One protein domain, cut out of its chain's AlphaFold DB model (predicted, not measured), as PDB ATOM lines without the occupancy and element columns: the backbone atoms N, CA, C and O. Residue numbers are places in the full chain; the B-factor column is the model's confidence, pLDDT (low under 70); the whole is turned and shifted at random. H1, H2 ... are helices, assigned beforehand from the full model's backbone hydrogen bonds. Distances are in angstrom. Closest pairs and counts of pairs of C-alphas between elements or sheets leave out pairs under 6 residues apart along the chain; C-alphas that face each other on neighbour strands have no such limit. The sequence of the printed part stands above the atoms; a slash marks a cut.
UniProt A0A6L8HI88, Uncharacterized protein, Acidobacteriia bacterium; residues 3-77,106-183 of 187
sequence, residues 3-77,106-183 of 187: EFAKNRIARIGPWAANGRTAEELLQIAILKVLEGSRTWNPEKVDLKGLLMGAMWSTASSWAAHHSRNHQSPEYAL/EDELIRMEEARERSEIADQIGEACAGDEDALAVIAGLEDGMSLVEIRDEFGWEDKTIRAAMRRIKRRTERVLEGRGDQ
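What this domain is: This is residues 3 to 77 and 106 to 183 of the 187 residues of an uncharacterized protein of Acidobacteriia bacterium (UniProt A0A6L8HI88). A long helix, H5, sticks out as an arm over residues 106 to 120, and its other end packs on residues 169 to 176 of a second long helix, H8. The short helix H6 is the core where H1, H5, H7 and H8 come together, while the hairpin of H2 and H3 lies on the far side of the domain from the arm, with H4 following H3. The printed part has 153 residues with eight named helices, H1 to H8 in order, and no named strand; the class is all helix. It is only just loose, close to compact, with a radius of gyration of the C-alphas of 18.0 A, and its outline is flat, spanning 56 by 49 by 21 A.

Where its parts are: H5, residues 106 to 129, measures 35.6 A from C-alpha 106 at (-60.288, 18.545, 19.556) to C-alpha 129 at (-36.663, -2.855, 3.766). H8, residues 159 to 181, measures 34.9 A and ends with C-alpha 181 at (-42.588, -2.110, 22.235). H6 is residues 135 to 143, 12.5 A, and H7 is residues 148 to 153, 9.0 A. H1 is residues 3 to 9, 10.4 A, beginning at C-alpha 3 (-35.896, 0.840, -3.512). H2 is residues 28 to 34, 10.1 A; H3 is residues 47 to 55, 12.0 A; H4 is residues 58 to 66, 12.8 A.

How they stand to each other: H6 is the hub, touching four helices. H5 touches it with residues 126 to 129 alone, the closest C-alphas being those of Cys 129 and Leu 136, 6.6 A apart; the two form a hairpin at a shallow tilt of 31 degrees. H8 touches H6 with residues 162 to 169 alone, about perpendicular at 85 degrees, closest at the C-alphas of Ala 135 and Ala 165, 5.0 A. H5 touches H8 at a steep tilt of 54 degrees, opposite ways, closest at the C-alphas of Ile 125 and Thr 173, 6.0 A. H1 touches H6 at a shallow tilt of 28 degrees, the same way, with the C-alphas of Glu 3 and Leu 136 closest, 4.7 A. H7 touches H6, closest at the C-alphas of Gly 141 and Ile 151, 6.3 A. H7 and H8, a hairpin, only just touch, with 3 pairs of C-alphas within 8 A, those of Arg 152 and Ile 162 closest at 7.2 A. H2 and H3 touch as a hairpin, the C-alphas of Ala 29 and Ala 54 closest at 3.2 A. H4 touches no helix; it and H3 meet only through their link. Every O i to N i+4 pair is within hydrogen-bond range in H2, H3 and H7; the counts are 2 of 3 in H1, 3 of 5 in H4, 19 of 20 in H5, 4 of 5 in H6 and 16 of 19 in H8.

The domain as a whole: The C-alphas of Glu 43 and Glu 106 are the two farthest apart, 61.4 A. Residues 78 to 105 are not printed, and C-alphas 77 and 106 across the cut are 26.0 A apart. The links H1 to H2 and H2 to H3 are long. Residues 68 to 73 stand free too. Mean pLDDT of the printed part is 70.3; 67 residues are under 70, among them 9 to 19 and 62 to 77.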
ATOM      1  N   GLU A   3     -36.698   0.171  -4.556       56.28
ATOM      2  CA  GLU A   3     -35.896   0.840  -3.512       56.28
ATOM      3  C   GLU A   3     -35.702   2.331  -3.772       56.28
ATOM      4  O   GLU A   3     -36.081   3.185  -2.989       56.28
ATOM      5  N   PHE A   4     -35.206   2.617  -4.962       53.47
ATOM      6  CA  PHE A   4     -34.903   3.908  -5.558       53.47
ATOM      7  C   PHE A   4     -36.141   4.556  -6.223       53.47
ATOM      8  O   PHE A   4     -36.041   5.659  -6.759       53.47
ATOM      9  N   ALA A   5     -37.315   3.917  -6.094       55.50
ATOM     10  CA  ALA A   5     -38.623   4.499  -6.373       55.50
ATOM     11  C   ALA A   5     -39.281   5.087  -5.119       55.50
ATOM     12  O   ALA A   5     -39.646   6.257  -5.105       55.50
ATOM     13  N   LYS A   6     -39.335   4.344  -4.011       53.91
ATOM     14  CA  LYS A   6     -39.998   4.852  -2.796       53.91
ATOM     15  C   LYS A   6     -39.226   5.958  -2.123       53.91
ATOM     16  O   LYS A   6     -39.754   7.019  -1.800       53.91
ATOM     17  N   ASN A   7     -37.912   5.745  -2.091       52.03
ATOM     18  CA  ASN A   7     -36.834   6.683  -1.788       52.03
ATOM     19  C   ASN A   7     -36.827   7.935  -2.689       52.03
ATOM     20  O   ASN A   7     -35.851   8.686  -2.736       52.03
ATOM     21  N   ARG A   8     -37.891   8.141  -3.461       71.25
ATOM     22  CA  ARG A   8     -38.076   9.227  -4.390       71.25
ATOM     23  C   ARG A   8     -39.571   9.663  -4.462       71.25
ATOM     24  O   ARG A   8     -39.796  10.785  -4.901       71.25
ATOM     25  N   ILE A   9     -40.572   8.871  -4.010       61.59
ATOM     26  CA  ILE A   9     -41.994   9.281  -3.805       61.59
ATOM     27  C   ILE A   9     -41.997  10.418  -2.809       61.59
ATOM     28  O   ILE A   9     -42.254  11.573  -3.156       61.59
ATOM     29  N   ALA A  10     -41.443  10.099  -1.647       57.16
ATOM     30  CA  ALA A  10     -40.990  11.023  -0.631       57.16
ATOM     31  C   ALA A  10     -40.051  12.147  -1.141       57.16
ATOM     32  O   ALA A  10     -39.729  13.044  -0.369       57.16
ATOM     33  N   ARG A  11     -39.565  12.136  -2.402       52.50
ATOM     34  CA  ARG A  11     -38.567  13.099  -2.927       52.50
ATOM     35  C   ARG A  11     -38.804  13.723  -4.305       52.50
ATOM     36  O   ARG A  11     -37.877  14.343  -4.827       52.50
ATOM     37  N   ILE A  12     -39.987  13.624  -4.901       61.00
ATOM     38  CA  ILE A  12     -40.441  14.726  -5.767       61.00
ATOM     39  C   ILE A  12     -41.629  15.494  -5.183       61.00
ATOM     40  O   ILE A  12     -41.949  16.540  -5.730       61.00
ATOM     41  N   GLY A  13     -42.125  15.066  -4.008       58.25
ATOM     42  CA  GLY A  13     -42.550  15.909  -2.876       58.25
ATOM     43  C   GLY A  13     -43.765  16.811  -3.128       58.25
ATOM     44  O   GLY A  13     -43.672  17.711  -3.956       58.25
ATOM     45  N   PRO A  14     -44.862  16.669  -2.356       56.12
ATOM     46  CA  PRO A  14     -46.266  16.665  -2.804       56.12
ATOM     47  C   PRO A  14     -46.799  17.888  -3.567       56.12
ATOM     48  O   PRO A  14     -47.890  17.801  -4.117       56.12
ATOM     49  N   TRP A  15     -46.029  18.964  -3.729       61.47
ATOM     50  CA  TRP A  15     -46.325  20.028  -4.692       61.47
ATOM     51  C   TRP A  15     -45.448  20.048  -5.950       61.47
ATOM     52  O   TRP A  15     -46.010  20.240  -7.006       61.47
ATOM     53  N   ALA A  16     -44.137  19.767  -5.961       56.75
ATOM     54  CA  ALA A  16     -43.414  19.782  -7.250       56.75
ATOM     55  C   ALA A  16     -43.955  18.683  -8.175       56.75
ATOM     56  O   ALA A  16     -44.462  18.979  -9.249       56.75
ATOM     57  N   ALA A  17     -43.962  17.448  -7.688       62.06
ATOM     58  CA  ALA A  17     -45.163  16.631  -7.602       62.06
ATOM     59  C   ALA A  17     -46.458  17.141  -8.303       62.06
ATOM     60  O   ALA A  17     -46.694  16.851  -9.470       62.06
ATOM     61  N   ASN A  18     -47.352  17.846  -7.608       57.94
ATOM     62  CA  ASN A  18     -48.817  17.729  -7.711       57.94
ATOM     63  C   ASN A  18     -49.352  16.409  -7.133       57.94
ATOM     64  O   ASN A  18     -50.100  15.691  -7.790       57.94
ATOM     65  N   GLY A  19     -48.843  16.007  -5.975       53.25
ATOM     66  CA  GLY A  19     -48.978  14.657  -5.421       53.25
ATOM     67  C   GLY A  19     -48.046  13.615  -6.051       53.25
ATOM     68  O   GLY A  19     -47.911  12.535  -5.499       53.25
ATOM     69  N   ARG A  20     -47.380  13.956  -7.161       72.81
ATOM     70  CA  ARG A  20     -46.422  13.113  -7.878       72.81
ATOM     71  C   ARG A  20     -45.084  12.920  -7.167       72.81
ATOM     72  O   ARG A  20     -44.632  13.691  -6.328       72.81
ATOM     73  N   THR A  21     -44.469  11.809  -7.480       69.06
ATOM     74  CA  THR A  21     -43.756  10.942  -6.555       69.06
ATOM     75  C   THR A  21     -42.943   9.966  -7.422       69.06
ATOM     76  O   THR A  21     -42.717  10.225  -8.597       69.06
ATOM     77  N   ALA A  22     -42.381   8.872  -6.923       51.25
ATOM     78  CA  ALA A  22     -41.320   8.205  -7.665       51.25
ATOM     79  C   ALA A  22     -41.277   6.715  -7.701       51.25
ATOM     80  O   ALA A  22     -40.298   6.172  -8.177       51.25
ATOM     81  N   GLU A  23     -42.388   6.088  -7.452       52.31
ATOM     82  CA  GLU A  23     -42.793   5.042  -8.347       52.31
ATOM     83  C   GLU A  23     -43.343   5.612  -9.664       52.31
ATOM     84  O   GLU A  23     -43.456   4.883 -10.626       52.31
ATOM     85  N   GLU A  24     -43.467   6.930  -9.840       68.12
ATOM     86  CA  GLU A  24     -43.722   7.533 -11.159       68.12
ATOM     87  C   GLU A  24     -42.441   8.087 -11.813       68.12
ATOM     88  O   GLU A  24     -42.207   7.965 -13.013       68.12
ATOM     89  N   LEU A  25     -41.524   8.633 -11.016       57.03
ATOM     90  CA  LEU A  25     -40.074   8.535 -11.247       57.03
ATOM     91  C   LEU A  25     -39.589   7.106 -10.981       57.03
ATOM     92  O   LEU A  25     -38.385   6.873 -10.904       57.03
ATOM     93  N   LEU A  26     -40.514   6.144 -10.923       73.38
ATOM     94  CA  LEU A  26     -40.288   4.808 -11.380       73.38
ATOM     95  C   LEU A  26     -41.439   4.267 -12.318       73.38
ATOM     96  O   LEU A  26     -41.909   3.167 -12.086       73.38
ATOM     97  N   GLN A  27     -41.869   4.988 -13.395       57.00
ATOM     98  CA  GLN A  27     -42.708   4.448 -14.516       57.00
ATOM     99  C   GLN A  27     -42.405   4.831 -16.026       57.00
ATOM    100  O   GLN A  27     -42.368   3.920 -16.842       57.00
ATOM    101  N   ILE A  28     -42.177   6.082 -16.505       81.75
ATOM    102  CA  ILE A  28     -42.356   6.428 -17.969       81.75
ATOM    103  C   ILE A  28     -41.262   6.033 -18.962       81.75
ATOM    104  O   ILE A  28     -41.603   5.546 -20.023       81.75
ATOM    105  N   ALA A  29     -39.964   6.304 -18.787       67.88
ATOM    106  CA  ALA A  29     -39.011   6.143 -19.900       67.88
ATOM    107  C   ALA A  29     -38.687   4.681 -20.413       67.88
ATOM    108  O   ALA A  29     -37.633   4.557 -21.019       67.88
ATOM    109  N   ILE A  30     -39.528   3.649 -20.139       77.12
ATOM    110  CA  ILE A  30     -39.687   2.226 -20.588       77.12
ATOM    111  C   ILE A  30     -40.836   2.248 -21.518       77.12
ATOM    112  O   ILE A  30     -40.719   1.658 -22.563       77.12
ATOM    113  N   LEU A  31     -41.897   2.965 -21.166       59.69
ATOM    114  CA  LEU A  31     -42.749   3.527 -22.181       59.69
ATOM    115  C   LEU A  31     -41.793   4.232 -23.167       59.69
ATOM    116  O   LEU A  31     -41.660   3.747 -24.276       59.69
ATOM    117  N   LYS A  32     -40.859   5.103 -22.733       71.00
ATOM    118  CA  LYS A  32     -39.777   5.544 -23.650       71.00
ATOM    119  C   LYS A  32     -38.770   4.472 -24.124       71.00
ATOM    120  O   LYS A  32     -38.274   4.675 -25.215       71.00
ATOM    121  N   VAL A  33     -38.376   3.395 -23.412       74.00
ATOM    122  CA  VAL A  33     -37.403   2.410 -23.982       74.00
ATOM    123  C   VAL A  33     -38.047   1.354 -24.894       74.00
ATOM    124  O   VAL A  33     -37.346   0.800 -25.730       74.00
ATOM    125  N   LEU A  34     -39.343   1.074 -24.760       53.72
ATOM    126  CA  LEU A  34     -40.106   0.052 -25.495       53.72
ATOM    127  C   LEU A  34     -40.867   0.636 -26.682       53.72
ATOM    128  O   LEU A  34     -40.960  -0.022 -27.712       53.72
ATOM    129  N   GLU A  35     -41.402   1.854 -26.560       70.00
ATOM    130  CA  GLU A  35     -42.268   2.512 -27.558       70.00
ATOM    131  C   GLU A  35     -41.559   2.794 -28.898       70.00
ATOM    132  O   GLU A  35     -42.153   3.353 -29.815       70.00
ATOM    133  N   GLY A  36     -40.267   2.476 -29.034       62.16
ATOM    134  CA  GLY A  36     -39.445   2.857 -30.186       62.16
ATOM    135  C   GLY A  36     -39.042   4.336 -30.161       62.16
ATOM    136  O   GLY A  36     -38.045   4.704 -30.782       62.16
ATOM    137  N   SER A  37     -39.747   5.164 -29.379       55.69
ATOM    138  CA  SER A  37     -39.403   6.557 -29.060       55.69
ATOM    139  C   SER A  37     -38.034   6.692 -28.370       55.69
ATOM    140  O   SER A  37     -37.350   7.705 -28.525       55.69
ATOM    141  N   ARG A  38     -37.571   5.626 -27.709       47.44
ATOM    142  CA  ARG A  38     -36.182   5.142 -27.751       47.44
ATOM    143  C   ARG A  38     -36.195   3.697 -28.269       47.44
ATOM    144  O   ARG A  38     -37.162   2.966 -28.080       47.44
ATOM    145  N   THR A  39     -35.097   3.265 -28.876       71.31
ATOM    146  CA  THR A  39     -34.960   1.933 -29.478       71.31
ATOM    147  C   THR A  39     -34.490   0.862 -28.476       71.31
ATOM    148  O   THR A  39     -33.414   0.974 -27.886       71.31
ATOM    149  N   TRP A  40     -35.282  -0.206 -28.307       76.25
ATOM    150  CA  TRP A  40     -34.991  -1.372 -27.450       76.25
ATOM    151  C   TRP A  40     -33.997  -2.353 -28.105       76.25
ATOM    152  O   TRP A  40     -34.104  -2.645 -29.294       76.25
ATOM    153  N   ASN A  41     -33.052  -2.907 -27.332       81.50
ATOM    154  CA  ASN A  41     -32.165  -3.997 -27.764       81.50
ATOM    155  C   ASN A  41     -32.101  -5.117 -26.691       81.50
ATOM    156  O   ASN A  41     -31.440  -4.926 -25.663       81.50
ATOM    157  N   PRO A  42     -32.766  -6.271 -26.908       59.31
ATOM    158  CA  PRO A  42     -32.941  -7.313 -25.892       59.31
ATOM    159  C   PRO A  42     -31.726  -8.226 -25.623       59.31
ATOM    160  O   PRO A  42     -31.812  -9.052 -24.721       59.31
ATOM    161  N   GLU A  43     -30.579  -8.074 -26.305       80.19
ATOM    162  CA  GLU A  43     -29.323  -8.731 -25.866       80.19
ATOM    163  C   GLU A  43     -28.657  -8.017 -24.671       80.19
ATOM    164  O   GLU A  43     -27.726  -8.550 -24.070       80.19
ATOM    165  N   LYS A  44     -29.067  -6.776 -24.358       66.19
ATOM    166  CA  LYS A  44     -28.256  -5.845 -23.548       66.19
ATOM    167  C   LYS A  44     -28.851  -5.403 -22.223       66.19
ATOM    168  O   LYS A  44     -28.110  -4.921 -21.368       66.19
ATOM    169  N   VAL A  45     -30.162  -5.488 -22.070       59.22
ATOM    170  CA  VAL A  45     -30.857  -5.012 -20.879       59.22
ATOM    171  C   VAL A  45     -31.835  -6.095 -20.470       59.22
ATOM    172  O   VAL A  45     -32.781  -6.379 -21.206       59.22
ATOM    173  N   ASP A  46     -31.588  -6.703 -19.306       50.09
ATOM    174  CA  ASP A  46     -32.609  -7.517 -18.664       50.09
ATOM    175  C   ASP A  46     -33.818  -6.626 -18.384       50.09
ATOM    176  O   ASP A  46     -33.706  -5.416 -18.170       50.09
ATOM    177  N   LEU A  47     -34.998  -7.218 -18.461       57.34
ATOM    178  CA  LEU A  47     -36.234  -6.459 -18.527       57.34
ATOM    179  C   LEU A  47     -36.396  -5.565 -17.279       57.34
ATOM    180  O   LEU A  47     -36.736  -4.389 -17.417       57.34
ATOM    181  N   LYS A  48     -35.955  -6.055 -16.107       77.44
ATOM    182  CA  LYS A  48     -35.793  -5.295 -14.859       77.44
ATOM    183  C   LYS A  48     -35.070  -3.967 -15.105       77.44
ATOM    184  O   LYS A  48     -35.641  -2.922 -14.805       77.44
ATOM    185  N   GLY A  49     -33.874  -4.002 -15.700       64.62
ATOM    186  CA  GLY A  49     -33.057  -2.845 -16.079       64.62
ATOM    187  C   GLY A  49     -33.706  -1.864 -17.057       64.62
ATOM    188  O   GLY A  49     -33.493  -0.654 -16.952       64.62
ATOM    189  N   LEU A  50     -34.521  -2.369 -17.984       85.44
ATOM    190  CA  LEU A  50     -35.235  -1.543 -18.955       85.44
ATOM    191  C   LEU A  50     -36.305  -0.748 -18.241       85.44
ATOM    192  O   LEU A  50     -36.349   0.476 -18.358       85.44
ATOM    193  N   LEU A  51     -37.128  -1.481 -17.490       56.72
ATOM    194  CA  LEU A  51     -38.306  -0.982 -16.822       56.72
ATOM    195  C   LEU A  51     -37.826   0.054 -15.806       56.72
ATOM    196  O   LEU A  51     -38.021   1.239 -16.017       56.72
ATOM    197  N   MET A  52     -36.919  -0.296 -14.908       79.94
ATOM    198  CA  MET A  52     -36.087   0.655 -14.148       79.94
ATOM    199  C   MET A  52     -35.542   1.886 -14.889       79.94
ATOM    200  O   MET A  52     -35.506   2.979 -14.327       79.94
ATOM    201  N   GLY A  53     -35.095   1.712 -16.130       73.44
ATOM    202  CA  GLY A  53     -34.562   2.750 -17.010       73.44
ATOM    203  C   GLY A  53     -35.625   3.634 -17.653       73.44
ATOM    204  O   GLY A  53     -35.298   4.726 -18.143       73.44
ATOM    205  N   ALA A  54     -36.902   3.258 -17.562       79.12
ATOM    206  CA  ALA A  54     -37.873   4.319 -17.504       79.12
ATOM    207  C   ALA A  54     -37.604   5.261 -16.393       79.12
ATOM    208  O   ALA A  54     -37.791   6.471 -16.553       79.12
ATOM    209  N   MET A  55     -37.558   4.608 -15.245       70.19
ATOM    210  CA  MET A  55     -38.807   4.546 -14.497       70.19
ATOM    211  C   MET A  55     -39.004   6.007 -14.026       70.19
ATOM    212  O   MET A  55     -39.982   6.656 -14.381       70.19
ATOM    213  N   TRP A  56     -37.921   6.593 -13.547       71.56
ATOM    214  CA  TRP A  56     -37.244   7.850 -13.850       71.56
ATOM    215  C   TRP A  56     -37.841   9.047 -14.622       71.56
ATOM    216  O   TRP A  56     -37.216  10.112 -14.628       71.56
ATOM    217  N   SER A  57     -38.989   8.967 -15.291       82.81
ATOM    218  CA  SER A  57     -39.457  10.042 -16.165       82.81
ATOM    219  C   SER A  57     -40.952  10.360 -16.105       82.81
ATOM    220  O   SER A  57     -41.305  11.351 -16.752       82.81
ATOM    221  N   THR A  58     -41.825   9.631 -15.385       67.88
ATOM    222  CA  THR A  58     -43.257  10.027 -15.343       67.88
ATOM    223  C   THR A  58     -43.378  11.219 -14.435       67.88
ATOM    224  O   THR A  58     -43.723  12.287 -14.916       67.88
ATOM    225  N   ALA A  59     -42.905  11.085 -13.199       70.94
ATOM    226  CA  ALA A  59     -42.639  12.183 -12.278       70.94
ATOM    227  C   ALA A  59     -41.977  13.393 -12.923       70.94
ATOM    228  O   ALA A  59     -42.347  14.521 -12.643       70.94
ATOM    229  N   SER A  60     -41.004  13.179 -13.812       65.25
ATOM    230  CA  SER A  60     -40.294  14.269 -14.491       65.25
ATOM    231  C   SER A  60     -41.176  15.007 -15.516       65.25
ATOM    232  O   SER A  60     -40.973  16.192 -15.755       65.25
ATOM    233  N   SER A  61     -42.164  14.331 -16.115       80.19
ATOM    234  CA  SER A  61     -43.228  14.946 -16.937       80.19
ATOM    235  C   SER A  61     -44.305  15.599 -16.066       80.19
ATOM    236  O   SER A  61     -44.842  16.665 -16.361       80.19
ATOM    237  N   TRP A  62     -44.600  14.937 -14.958       64.94
ATOM    238  CA  TRP A  62     -45.685  15.237 -14.057       64.94
ATOM    239  C   TRP A  62     -45.377  16.462 -13.185       64.94
ATOM    240  O   TRP A  62     -46.163  17.408 -13.196       64.94
ATOM    241  N   ALA A  63     -44.174  16.582 -12.628       66.31
ATOM    242  CA  ALA A  63     -43.739  17.807 -11.961       66.31
ATOM    243  C   ALA A  63     -43.623  19.019 -12.913       66.31
ATOM    244  O   ALA A  63     -43.838  20.172 -12.533       66.31
ATOM    245  N   ALA A  64     -43.373  18.770 -14.202       65.81
ATOM    246  CA  ALA A  64     -43.363  19.812 -15.229       65.81
ATOM    247  C   ALA A  64     -44.770  20.262 -15.680       65.81
ATOM    248  O   ALA A  64     -44.876  21.277 -16.376       65.81
ATOM    249  N   HIS A  65     -45.840  19.540 -15.322       59.88
ATOM    250  CA  HIS A  65     -47.230  19.992 -15.487       59.88
ATOM    251  C   HIS A  65     -47.608  20.990 -14.373       59.88
ATOM    252  O   HIS A  65     -48.310  21.963 -14.639       59.88
ATOM    253  N   HIS A  66     -47.055  20.814 -13.165       63.47
ATOM    254  CA  HIS A  66     -47.263  21.705 -12.017       63.47
ATOM    255  C   HIS A  66     -46.605  23.081 -12.187       63.47
ATOM    256  O   HIS A  66     -47.251  24.117 -12.053       63.47
ATOM    257  N   SER A  67     -45.324  23.124 -12.564       56.50
ATOM    258  CA  SER A  67     -44.539  24.374 -12.622       56.50
ATOM    259  C   SER A  67     -44.981  25.404 -13.685       56.50
ATOM    260  O   SER A  67     -44.421  26.499 -13.727       56.50
ATOM    261  N   ARG A  68     -45.929  25.080 -14.576       67.94
ATOM    262  CA  ARG A  68     -46.341  25.952 -15.701       67.94
ATOM    263  C   ARG A  68     -47.782  26.424 -15.613       67.94
ATOM    264  O   ARG A  68     -48.041  27.593 -15.868       67.94
ATOM    265  N   ASN A  69     -48.678  25.566 -15.138       57.44
ATOM    266  CA  ASN A  69     -50.025  25.970 -14.762       57.44
ATOM    267  C   ASN A  69     -50.057  26.575 -13.333       57.44
ATOM    268  O   ASN A  69     -51.145  26.769 -12.805       57.44
ATOM    269  N   HIS A  70     -48.901  26.920 -12.731       57.47
ATOM    270  CA  HIS A  70     -48.747  27.394 -11.339       57.47
ATOM    271  C   HIS A  70     -49.624  28.600 -10.949       57.47
ATOM    272  O   HIS A  70     -50.018  28.711  -9.797       57.47
ATOM    273  N   GLN A  71     -49.970  29.471 -11.905       48.91
ATOM    274  CA  GLN A  71     -50.874  30.623 -11.719       48.91
ATOM    275  C   GLN A  71     -52.321  30.356 -12.163       48.91
ATOM    276  O   GLN A  71     -53.174  31.238 -12.089       48.91
ATOM    277  N   SER A  72     -52.622  29.149 -12.637       48.59
ATOM    278  CA  SER A  72     -53.999  28.705 -12.845       48.59
ATOM    279  C   SER A  72     -54.586  28.166 -11.528       48.59
ATOM    280  O   SER A  72     -53.826  27.751 -10.645       48.59
ATOM    281  N   PRO A  73     -55.924  28.069 -11.402       52.06
ATOM    282  CA  PRO A  73     -56.571  27.454 -10.239       52.06
ATOM    283  C   PRO A  73     -56.124  26.011  -9.957       52.06
ATOM    284  O   PRO A  73     -56.274  25.533  -8.839       52.06
ATOM    285  N   GLU A  74     -55.568  25.327 -10.961       50.41
ATOM    286  CA  GLU A  74     -55.076  23.951 -10.879       50.41
ATOM    287  C   GLU A  74     -53.830  23.816  -9.976       50.41
ATOM    288  O   GLU A  74     -53.529  22.711  -9.537       50.41
ATOM    289  N   TYR A  75     -53.124  24.922  -9.675       45.19
ATOM    290  CA  TYR A  75     -51.837  24.898  -8.957       45.19
ATOM    291  C   TYR A  75     -51.537  26.104  -8.048       45.19
ATOM    292  O   TYR A  75     -50.691  25.994  -7.160       45.19
ATOM    293  N   ALA A  76     -52.239  27.233  -8.201       50.16
ATOM    294  CA  ALA A  76     -52.027  28.427  -7.369       50.16
ATOM    295  C   ALA A  76     -52.337  28.199  -5.873       50.16
ATOM    296  O   ALA A  76     -51.871  28.943  -5.012       50.16
ATOM    297  N   LEU A  77     -53.065  27.125  -5.543       51.41
ATOM    298  CA  LEU A  77     -53.316  26.674  -4.169       51.41
ATOM    299  C   LEU A  77     -52.037  26.265  -3.404       51.41
ATOM    300  O   LEU A  77     -52.099  26.098  -2.188       51.41
ATOM    301  N   GLU A 106     -60.878  19.669  18.811       72.62
ATOM    302  CA  GLU A 106     -60.288  18.545  19.556       72.62
ATOM    303  C   GLU A 106     -60.422  17.219  18.789       72.62
ATOM    304  O   GLU A 106     -59.449  16.472  18.676       72.62
ATOM    305  N   ASP A 107     -61.584  16.962  18.174       69.19
ATOM    306  CA  ASP A 107     -61.786  15.795  17.297       69.19
ATOM    307  C   ASP A 107     -60.916  15.860  16.028       69.19
ATOM    308  O   ASP A 107     -60.584  14.828  15.439       69.19
ATOM    309  N   GLU A 108     -60.562  17.069  15.583       71.00
ATOM    310  CA  GLU A 108     -59.664  17.310  14.451       71.00
ATOM    311  C   GLU A 108     -58.197  17.028  14.826       71.00
ATOM    312  O   GLU A 108     -57.504  16.317  14.096       71.00
ATOM    313  N   LEU A 109     -57.753  17.469  16.011       71.94
ATOM    314  CA  LEU A 109     -56.402  17.215  16.528       71.94
ATOM    315  C   LEU A 109     -56.112  15.721  16.738       71.94
ATOM    316  O   LEU A 109     -55.088  15.235  16.254       71.94
ATOM    317  N   ILE A 110     -57.022  14.973  17.376       71.50
ATOM    318  CA  ILE A 110     -56.846  13.524  17.618       71.50
ATOM    319  C   ILE A 110     -56.644  12.766  16.292       71.50
ATOM    320  O   ILE A 110     -55.790  11.886  16.186       71.50
ATOM    321  N   ARG A 111     -57.381  13.145  15.239       69.38
ATOM    322  CA  ARG A 111     -57.270  12.517  13.910       69.38
ATOM    323  C   ARG A 111     -55.976  12.875  13.185       69.38
ATOM    324  O   ARG A 111     -55.433  12.024  12.480       69.38
ATOM    325  N   MET A 112     -55.480  14.103  13.341       70.19
ATOM    326  CA  MET A 112     -54.179  14.505  12.792       70.19
ATOM    327  C   MET A 112     -53.027  13.733  13.450       70.19
ATOM    328  O   MET A 112     -52.061  13.385  12.770       70.19
ATOM    329  N   GLU A 113     -53.141  13.424  14.743       72.81
ATOM    330  CA  GLU A 113     -52.138  12.662  15.489       72.81
ATOM    331  C   GLU A 113     -52.139  11.171  15.102       72.81
ATOM    332  O   GLU A 113     -51.102  10.655  14.679       72.81
ATOM    333  N   GLU A 114     -53.300  10.502  15.085       70.06
ATOM    334  CA  GLU A 114     -53.402   9.103  14.621       70.06
ATOM    335  C   GLU A 114     -52.933   8.910  13.164       70.06
ATOM    336  O   GLU A 114     -52.371   7.868  12.814       70.06
ATOM    337  N   ALA A 115     -53.167   9.895  12.289       65.94
ATOM    338  CA  ALA A 115     -52.706   9.851  10.899       65.94
ATOM    339  C   ALA A 115     -51.175   9.956  10.797       65.94
ATOM    340  O   ALA A 115     -50.551   9.260   9.989       65.94
ATOM    341  N   ARG A 116     -50.569  10.791  11.645       69.31
ATOM    342  CA  ARG A 116     -49.121  10.994  11.710       69.31
ATOM    343  C   ARG A 116     -48.394   9.740  12.192       69.31
ATOM    344  O   ARG A 116     -47.463   9.299  11.522       69.31
ATOM    345  N   GLU A 117     -48.850   9.119  13.281       70.69
ATOM    346  CA  GLU A 117     -48.230   7.890  13.806       70.69
ATOM    347  C   GLU A 117     -48.224   6.750  12.775       70.69
ATOM    348  O   GLU A 117     -47.246   6.004  12.662       70.69
ATOM    349  N   ARG A 118     -49.297   6.629  11.980       67.44
ATOM    350  CA  ARG A 118     -49.394   5.625  10.909       67.44
ATOM    351  C   ARG A 118     -48.419   5.892   9.761       67.44
ATOM    352  O   ARG A 118     -47.839   4.930   9.259       67.44
ATOM    353  N   SER A 119     -48.208   7.157   9.381       70.06
ATOM    354  CA  SER A 119     -47.173   7.533   8.403       70.06
ATOM    355  C   SER A 119     -45.791   7.126   8.907       70.06
ATOM    356  O   SER A 119     -45.068   6.409   8.222       70.06
ATOM    357  N   GLU A 120     -45.465   7.480  10.153       74.44
ATOM    358  CA  GLU A 120     -44.147   7.220  10.744       74.44
ATOM    359  C   GLU A 120     -43.817   5.714  10.837       74.44
ATOM    360  O   GLU A 120     -42.656   5.326  10.701       74.44
ATOM    361  N   ILE A 121     -44.813   4.841  11.042       75.88
ATOM    362  CA  ILE A 121     -44.620   3.378  11.016       75.88
ATOM    363  C   ILE A 121     -44.411   2.861   9.581       75.88
ATOM    364  O   ILE A 121     -43.583   1.970   9.372       75.88
ATOM    365  N   ALA A 122     -45.126   3.404   8.591       71.12
ATOM    366  CA  ALA A 122     -44.945   3.034   7.186       71.12
ATOM    367  C   ALA A 122     -43.543   3.420   6.680       71.12
ATOM    368  O   ALA A 122     -42.842   2.573   6.118       71.12
ATOM    369  N   ASP A 123     -43.098   4.642   6.991       76.88
ATOM    370  CA  ASP A 123     -41.748   5.131   6.700       76.88
ATOM    371  C   ASP A 123     -40.681   4.198   7.304       76.88
ATOM    372  O   ASP A 123     -39.772   3.753   6.603       76.88
ATOM    373  N   GLN A 124     -40.841   3.790   8.571       81.06
ATOM    374  CA  GLN A 124     -39.930   2.855   9.253       81.06
ATOM    375  C   GLN A 124     -39.887   1.454   8.615       81.06
ATOM    376  O   GLN A 124     -38.833   0.817   8.607       81.06
ATOM    377  N   ILE A 125     -40.999   0.953   8.071       77.38
ATOM    378  CA  ILE A 125     -41.040  -0.349   7.380       77.38
ATOM    379  C   ILE A 125     -40.397  -0.252   5.987       77.38
ATOM    380  O   ILE A 125     -39.709  -1.193   5.571       77.38
ATOM    381  N   GLY A 126     -40.565   0.881   5.298       77.50
ATOM    382  CA  GLY A 126     -39.843   1.201   4.066       77.50
ATOM    383  C   GLY A 126     -38.331   1.279   4.298       77.50
ATOM    384  O   GLY A 126     -37.570   0.580   3.627       77.50
ATOM    385  N   GLU A 127     -37.909   2.033   5.315       81.06
ATOM    386  CA  GLU A 127     -36.517   2.170   5.773       81.06
ATOM    387  C   GLU A 127     -35.913   0.809   6.175       81.06
ATOM    388  O   GLU A 127     -34.803   0.466   5.777       81.06
ATOM    389  N   ALA A 128     -36.656  -0.038   6.897       83.81
ATOM    390  CA  ALA A 128     -36.191  -1.373   7.287       83.81
ATOM    391  C   ALA A 128     -36.078  -2.353   6.105       83.81
ATOM    392  O   ALA A 128     -35.343  -3.346   6.187       83.81
ATOM    393  N   CYS A 129     -36.811  -2.112   5.014       80.44
ATOM    394  CA  CYS A 129     -36.663  -2.855   3.766       80.44
ATOM    395  C   CYS A 129     -35.501  -2.365   2.898       80.44
ATOM    396  O   CYS A 129     -35.114  -3.126   2.010       80.44
ATOM    397  N   ALA A 130     -34.921  -1.199   3.208       79.12
ATOM    398  CA  ALA A 130     -33.982  -0.488   2.353       79.12
ATOM    399  C   ALA A 130     -32.832  -1.351   1.801       79.12
ATOM    400  O   ALA A 130     -32.243  -2.200   2.478       79.12
ATOM    401  N   GLY A 131     -32.496  -1.106   0.537       77.88
ATOM    402  CA  GLY A 131     -31.558  -1.885  -0.270       77.88
ATOM    403  C   GLY A 131     -32.119  -3.194  -0.850       77.88
ATOM    404  O   GLY A 131     -31.461  -3.800  -1.699       77.88
ATOM    405  N   ASP A 132     -33.321  -3.644  -0.477       86.06
ATOM    406  CA  ASP A 132     -33.956  -4.815  -1.086       86.06
ATOM    407  C   ASP A 132     -34.784  -4.398  -2.297       86.06
ATOM    408  O   ASP A 132     -36.004  -4.236  -2.272       86.06
ATOM    409  N   GLU A 133     -34.034  -4.244  -3.382       81.69
ATOM    410  CA  GLU A 133     -34.414  -3.771  -4.706       81.69
ATOM    411  C   GLU A 133     -35.813  -4.169  -5.196       81.69
ATOM    412  O   GLU A 133     -36.465  -3.353  -5.863       81.69
ATOM    413  N   ASP A 134     -36.202  -5.405  -4.873       85.75
ATOM    414  CA  ASP A 134     -37.412  -6.104  -5.300       85.75
ATOM    415  C   ASP A 134     -38.490  -6.115  -4.200       85.75
ATOM    416  O   ASP A 134     -39.675  -6.264  -4.491       85.75
ATOM    417  N   ALA A 135     -38.112  -5.931  -2.931       85.12
ATOM    418  CA  ALA A 135     -39.047  -5.755  -1.826       85.12
ATOM    419  C   ALA A 135     -39.653  -4.351  -1.832       85.12
ATOM    420  O   ALA A 135     -40.879  -4.246  -1.883       85.12
ATOM    421  N   LEU A 136     -38.848  -3.278  -1.900       81.81
ATOM    422  CA  LEU A 136     -39.440  -1.959  -2.136       81.81
ATOM    423  C   LEU A 136     -40.126  -1.890  -3.511       81.81
ATOM    424  O   LEU A 136     -41.019  -1.071  -3.648       81.81
ATOM    425  N   ALA A 137     -39.839  -2.786  -4.473       83.06
ATOM    426  CA  ALA A 137     -40.612  -2.920  -5.721       83.06
ATOM    427  C   ALA A 137     -41.992  -3.537  -5.615       83.06
ATOM    428  O   ALA A 137     -42.857  -3.268  -6.453       83.06
ATOM    429  N   VAL A 138     -42.182  -4.345  -4.588       73.56
ATOM    430  CA  VAL A 138     -43.493  -4.820  -4.195       73.56
ATOM    431  C   VAL A 138     -44.219  -3.700  -3.458       73.56
ATOM    432  O   VAL A 138     -45.306  -3.324  -3.873       73.56
ATOM    433  N   ILE A 139     -43.592  -3.081  -2.454       82.31
ATOM    434  CA  ILE A 139     -44.219  -2.009  -1.652       82.31
ATOM    435  C   ILE A 139     -44.545  -0.775  -2.536       82.31
ATOM    436  O   ILE A 139     -45.490  -0.051  -2.287       82.31
ATOM    437  N   ALA A 140     -43.809  -0.604  -3.636       71.81
ATOM    438  CA  ALA A 140     -43.961   0.398  -4.695       71.81
ATOM    439  C   ALA A 140     -45.307   0.400  -5.398       71.81
ATOM    440  O   ALA A 140     -46.089   1.335  -5.291       71.81
ATOM    441  N   GLY A 141     -45.558  -0.679  -6.140       67.06
ATOM    442  CA  GLY A 141     -46.814  -0.823  -6.841       67.06
ATOM    443  C   GLY A 141     -47.955  -0.947  -5.844       67.06
ATOM    444  O   GLY A 141     -49.045  -0.534  -6.175       67.06
ATOM    445  N   LEU A 142     -47.718  -1.429  -4.618       67.75
ATOM    446  CA  LEU A 142     -48.749  -1.428  -3.578       67.75
ATOM    447  C   LEU A 142     -49.137  -0.011  -3.101       67.75
ATOM    448  O   LEU A 142     -50.293   0.176  -2.736       67.75
ATOM    449  N   GLU A 143     -48.230   0.972  -3.137       71.44
ATOM    450  CA  GLU A 143     -48.527   2.388  -2.840       71.44
ATOM    451  C   GLU A 143     -49.194   3.111  -4.026       71.44
ATOM    452  O   GLU A 143     -50.155   3.848  -3.818       71.44
ATOM    453  N   ASP A 144     -48.781   2.810  -5.262       65.62
ATOM    454  CA  ASP A 144     -49.410   3.321  -6.496       65.62
ATOM    455  C   ASP A 144     -50.661   2.508  -6.947       65.62
ATOM    456  O   ASP A 144     -51.272   2.808  -7.975       65.62
ATOM    457  N   GLY A 145     -51.075   1.478  -6.193       53.12
ATOM    458  CA  GLY A 145     -52.345   0.738  -6.360       53.12
ATOM    459  C   GLY A 145     -52.352  -0.543  -7.228       53.12
ATOM    460  O   GLY A 145     -53.418  -1.109  -7.462       53.12
ATOM    461  N   MET A 146     -51.199  -1.024  -7.696       66.69
ATOM    462  CA  MET A 146     -50.996  -2.215  -8.544       66.69
ATOM    463  C   MET A 146     -51.017  -3.549  -7.763       66.69
ATOM    464  O   MET A 146     -50.512  -3.639  -6.640       66.69
ATOM    465  N   SER A 147     -51.488  -4.644  -8.377       77.31
ATOM    466  CA  SER A 147     -51.427  -5.988  -7.772       77.31
ATOM    467  C   SER A 147     -50.069  -6.686  -7.969       77.31
ATOM    468  O   SER A 147     -49.307  -6.397  -8.891       77.31
ATOM    469  N   LEU A 148     -49.759  -7.680  -7.121       72.75
ATOM    470  CA  LEU A 148     -48.471  -8.394  -7.162       72.75
ATOM    471  C   LEU A 148     -48.188  -9.108  -8.496       72.75
ATOM    472  O   LEU A 148     -47.024  -9.280  -8.850       72.75
ATOM    473  N   VAL A 149     -49.221  -9.541  -9.225       78.56
ATOM    474  CA  VAL A 149     -49.047 -10.197 -10.534       78.56
ATOM    475  C   VAL A 149     -48.673  -9.165 -11.602       78.56
ATOM    476  O   VAL A 149     -47.771  -9.418 -12.391       78.56
ATOM    477  N   GLU A 150     -49.274  -7.974 -11.568       77.44
ATOM    478  CA  GLU A 150     -48.957  -6.876 -12.494       77.44
ATOM    479  C   GLU A 150     -47.549  -6.317 -12.243       77.44
ATOM    480  O   GLU A 150     -46.787  -6.121 -13.185       77.44
ATOM    481  N   ILE A 151     -47.153  -6.160 -10.973       78.38
ATOM    482  CA  ILE A 151     -45.789  -5.749 -10.592       78.38
ATOM    483  C   ILE A 151     -44.742  -6.750 -11.110       78.38
ATOM    484  O   ILE A 151     -43.657  -6.342 -11.511       78.38
ATOM    485  N   ARG A 152     -45.030  -8.060 -11.117       84.94
ATOM    486  CA  ARG A 152     -44.107  -9.076 -11.656       84.94
ATOM    487  C   ARG A 152     -43.822  -8.841 -13.140       84.94
ATOM    488  O   ARG A 152     -42.669  -8.923 -13.569       84.94
ATOM    489  N   ASP A 153     -44.879  -8.589 -13.899       79.94
ATOM    490  CA  ASP A 153     -44.836  -8.556 -15.358       79.94
ATOM    491  C   ASP A 153     -44.282  -7.207 -15.854       79.94
ATOM    492  O   ASP A 153     -43.438  -7.191 -16.750       79.94
ATOM    493  N   GLU A 154     -44.595  -6.110 -15.153       78.50
ATOM    494  CA  GLU A 154     -44.003  -4.771 -15.335       78.50
ATOM    495  C   GLU A 154     -42.508  -4.694 -14.957       78.50
ATOM    496  O   GLU A 154     -41.890  -3.669 -15.204       78.50
ATOM    497  N   PHE A 155     -41.872  -5.754 -14.421       78.81
ATOM    498  CA  PHE A 155     -40.397  -5.841 -14.287       78.81
ATOM    499  C   PHE A 155     -39.765  -7.085 -14.924       78.81
ATOM    500  O   PHE A 155     -38.542  -7.239 -14.876       78.81
ATOM    501  N   GLY A 156     -40.562  -7.953 -15.557       83.69
ATOM    502  CA  GLY A 156     -40.090  -9.176 -16.211       83.69
ATOM    503  C   GLY A 156     -39.535 -10.236 -15.252       83.69
ATOM    504  O   GLY A 156     -38.453 -10.770 -15.496       83.69
ATOM    505  N   TRP A 157     -40.220 -10.511 -14.135       88.56
ATOM    506  CA  TRP A 157     -39.711 -11.366 -13.046       88.56
ATOM    507  C   TRP A 157     -40.333 -12.770 -12.958       88.56
ATOM    508  O   TRP A 157     -41.443 -13.030 -13.405       88.56
ATOM    509  N   GLU A 158     -39.623 -13.692 -12.296       82.44
ATOM    510  CA  GLU A 158     -40.101 -15.055 -12.022       82.44
ATOM    511  C   GLU A 158     -40.976 -15.158 -10.756       82.44
ATOM    512  O   GLU A 158     -40.764 -14.483  -9.747       82.44
ATOM    513  N   ASP A 159     -41.891 -16.130 -10.743       75.44
ATOM    514  CA  ASP A 159     -42.840 -16.401  -9.646       75.44
ATOM    515  C   ASP A 159     -42.169 -16.738  -8.289       75.44
ATOM    516  O   ASP A 159     -42.680 -16.468  -7.195       75.44
ATOM    517  N   LYS A 160     -40.959 -17.298  -8.374       89.12
ATOM    518  CA  LYS A 160     -40.016 -17.554  -7.274       89.12
ATOM    519  C   LYS A 160     -39.518 -16.258  -6.623       89.12
ATOM    520  O   LYS A 160     -39.380 -16.215  -5.398       89.12
ATOM    521  N   THR A 161     -39.261 -15.221  -7.417       82.00
ATOM    522  CA  THR A 161     -38.683 -13.940  -6.981       82.00
ATOM    523  C   THR A 161     -39.660 -13.180  -6.089       82.00
ATOM    524  O   THR A 161     -39.293 -12.751  -4.992       82.00
ATOM    525  N   ILE A 162     -40.942 -13.133  -6.466       83.06
ATOM    526  CA  ILE A 162     -41.981 -12.432  -5.693       83.06
ATOM    527  C   ILE A 162     -42.330 -13.160  -4.383       83.06
ATOM    528  O   ILE A 162     -42.392 -12.544  -3.313       83.06
ATOM    529  N   ARG A 163     -42.424 -14.500  -4.410       81.19
ATOM    530  CA  ARG A 163     -42.596 -15.322  -3.194       81.19
ATOM    531  C   ARG A 163     -41.369 -15.295  -2.276       81.19
ATOM    532  O   ARG A 163     -41.473 -15.688  -1.110       81.19
ATOM    533  N   ALA A 164     -40.207 -14.863  -2.763       90.69
ATOM    534  CA  ALA A 164     -39.044 -14.574  -1.931       90.69
ATOM    535  C   ALA A 164     -39.131 -13.165  -1.316       90.69
ATOM    536  O   ALA A 164     -38.968 -13.056  -0.102       90.69
ATOM    537  N   ALA A 165     -39.462 -12.130  -2.098       89.44
ATOM    538  CA  ALA A 165     -39.599 -10.743  -1.632       89.44
ATOM    539  C   ALA A 165     -40.619 -10.594  -0.484       89.44
ATOM    540  O   ALA A 165     -40.265 -10.112   0.592       89.44
ATOM    541  N   MET A 166     -41.836 -11.133  -0.634       84.25
ATOM    542  CA  MET A 166     -42.877 -11.087   0.414       84.25
ATOM    543  C   MET A 166     -42.427 -11.720   1.743       84.25
ATOM    544  O   MET A 166     -42.692 -11.196   2.826       84.25
ATOM    545  N   ARG A 167     -41.678 -12.830   1.679       88.81
ATOM    546  CA  ARG A 167     -41.111 -13.490   2.869       88.81
ATOM    547  C   ARG A 167     -39.935 -12.726   3.484       88.81
ATOM    548  O   ARG A 167     -39.522 -13.084   4.587       88.81
ATOM    549  N   ARG A 168     -39.359 -11.726   2.811       89.88
ATOM    550  CA  ARG A 168     -38.357 -10.813   3.392       89.88
ATOM    551  C   ARG A 168     -39.040  -9.622   4.071       89.88
ATOM    552  O   ARG A 168     -38.689  -9.328   5.209       89.88
ATOM    553  N   ILE A 169     -40.076  -9.047   3.453       89.00
ATOM    554  CA  ILE A 169     -40.876  -7.937   4.015       89.00
ATOM    555  C   ILE A 169     -41.515  -8.328   5.359       89.00
ATOM    556  O   ILE A 169     -41.271  -7.659   6.365       89.00
ATOM    557  N   LYS A 170     -42.247  -9.456   5.424       82.19
ATOM    558  CA  LYS A 170     -42.910  -9.910   6.667       82.19
ATOM    559  C   LYS A 170     -41.938  -9.995   7.859       82.19
ATOM    560  O   LYS A 170     -42.203  -9.425   8.910       82.19
ATOM    561  N   ARG A 171     -40.770 -10.616   7.651       88.25
ATOM    562  CA  ARG A 171     -39.738 -10.827   8.688       88.25
ATOM    563  C   ARG A 171     -38.952  -9.571   9.084       88.25
ATOM    564  O   ARG A 171     -38.228  -9.610  10.078       88.25
ATOM    565  N   ARG A 172     -39.040  -8.490   8.303       85.50
ATOM    566  CA  ARG A 172     -38.526  -7.161   8.678       85.50
ATOM    567  C   ARG A 172     -39.569  -6.386   9.480       85.50
ATOM    568  O   ARG A 172     -39.222  -5.798  10.493       85.50
ATOM    569  N   THR A 173     -40.837  -6.476   9.078       82.94
ATOM    570  CA  THR A 173     -41.967  -5.809   9.747       82.94
ATOM    571  C   THR A 173     -42.176  -6.320  11.175       82.94
ATOM    572  O   THR A 173     -42.282  -5.514  12.091       82.94
ATOM    573  N   GLU A 174     -42.146  -7.644  11.384       84.00
ATOM    574  CA  GLU A 174     -42.210  -8.260  12.725       84.00
ATOM    575  C   GLU A 174     -41.138  -7.662  13.662       84.00
ATOM    576  O   GLU A 174     -41.433  -7.269  14.787       84.00
ATOM    577  N   ARG A 175     -39.925  -7.445  13.135       84.81
ATOM    578  CA  ARG A 175     -38.780  -6.879  13.861       84.81
ATOM    579  C   ARG A 175     -38.905  -5.382  14.187       84.81
ATOM    580  O   ARG A 175     -38.414  -4.951  15.225       84.81
ATOM    581  N   VAL A 176     -39.535  -4.592  13.310       84.62
ATOM    582  CA  VAL A 176     -39.786  -3.151  13.536       84.62
ATOM    583  C   VAL A 176     -40.822  -2.945  14.645       84.62
ATOM    584  O   VAL A 176     -40.683  -2.027  15.448       84.62
ATOM    585  N   LEU A 177     -41.830  -3.819  14.725       75.06
ATOM    586  CA  LEU A 177     -42.877  -3.745  15.749       75.06
ATOM    587  C   LEU A 177     -42.377  -4.208  17.125       75.06
ATOM    588  O   LEU A 177     -42.624  -3.528  18.119       75.06
ATOM    589  N   GLU A 178     -41.616  -5.307  17.182       81.31
ATOM    590  CA  GLU A 178     -40.964  -5.777  18.416       81.31
ATOM    591  C   GLU A 178     -40.037  -4.694  19.002       81.31
ATOM    592  O   GLU A 178     -40.182  -4.314  20.164       81.31
ATOM    593  N   GLY A 179     -39.169  -4.094  18.177       74.12
ATOM    594  CA  GLY A 179     -38.218  -3.061  18.611       74.12
ATOM    595  C   GLY A 179     -38.825  -1.713  19.030       74.12
ATOM    596  O   GLY A 179     -38.085  -0.848  19.508       74.12
ATOM    597  N   ARG A 180     -40.139  -1.504  18.857       68.75
ATOM    598  CA  ARG A 180     -40.860  -0.292  19.297       68.75
ATOM    599  C   ARG A 180     -41.610  -0.514  20.617       68.75
ATOM    600  O   ARG A 180     -41.721   0.431  21.395       68.75
ATOM    601  N   GLY A 181     -42.020  -1.748  20.926       60.97
ATOM    602  CA  GLY A 181     -42.588  -2.110  22.235       60.97
ATOM    603  C   GLY A 181     -41.619  -1.854  23.396       60.97
ATOM    604  O   GLY A 181     -42.018  -1.308  24.422       60.97
ATOM    605  N   ASP A 182     -40.331  -2.134  23.187       58.66
ATOM    606  CA  ASP A 182     -39.280  -1.891  24.184       58.66
ATOM    607  C   ASP A 182     -38.981  -0.391  24.399       58.66
ATOM    608  O   ASP A 182     -38.609   0.017  25.498       58.66
ATOM    609  N   GLN A 183     -39.174   0.464  23.385       56.28
ATOM    610  CA  GLN A 183     -38.876   1.905  23.484       56.28
ATOM    611  C   GLN A 183     -39.893   2.673  24.338       56.28
ATOM    612  O   GLN A 183     -39.533   3.649  24.995       56.28
TER     613      GLN A 183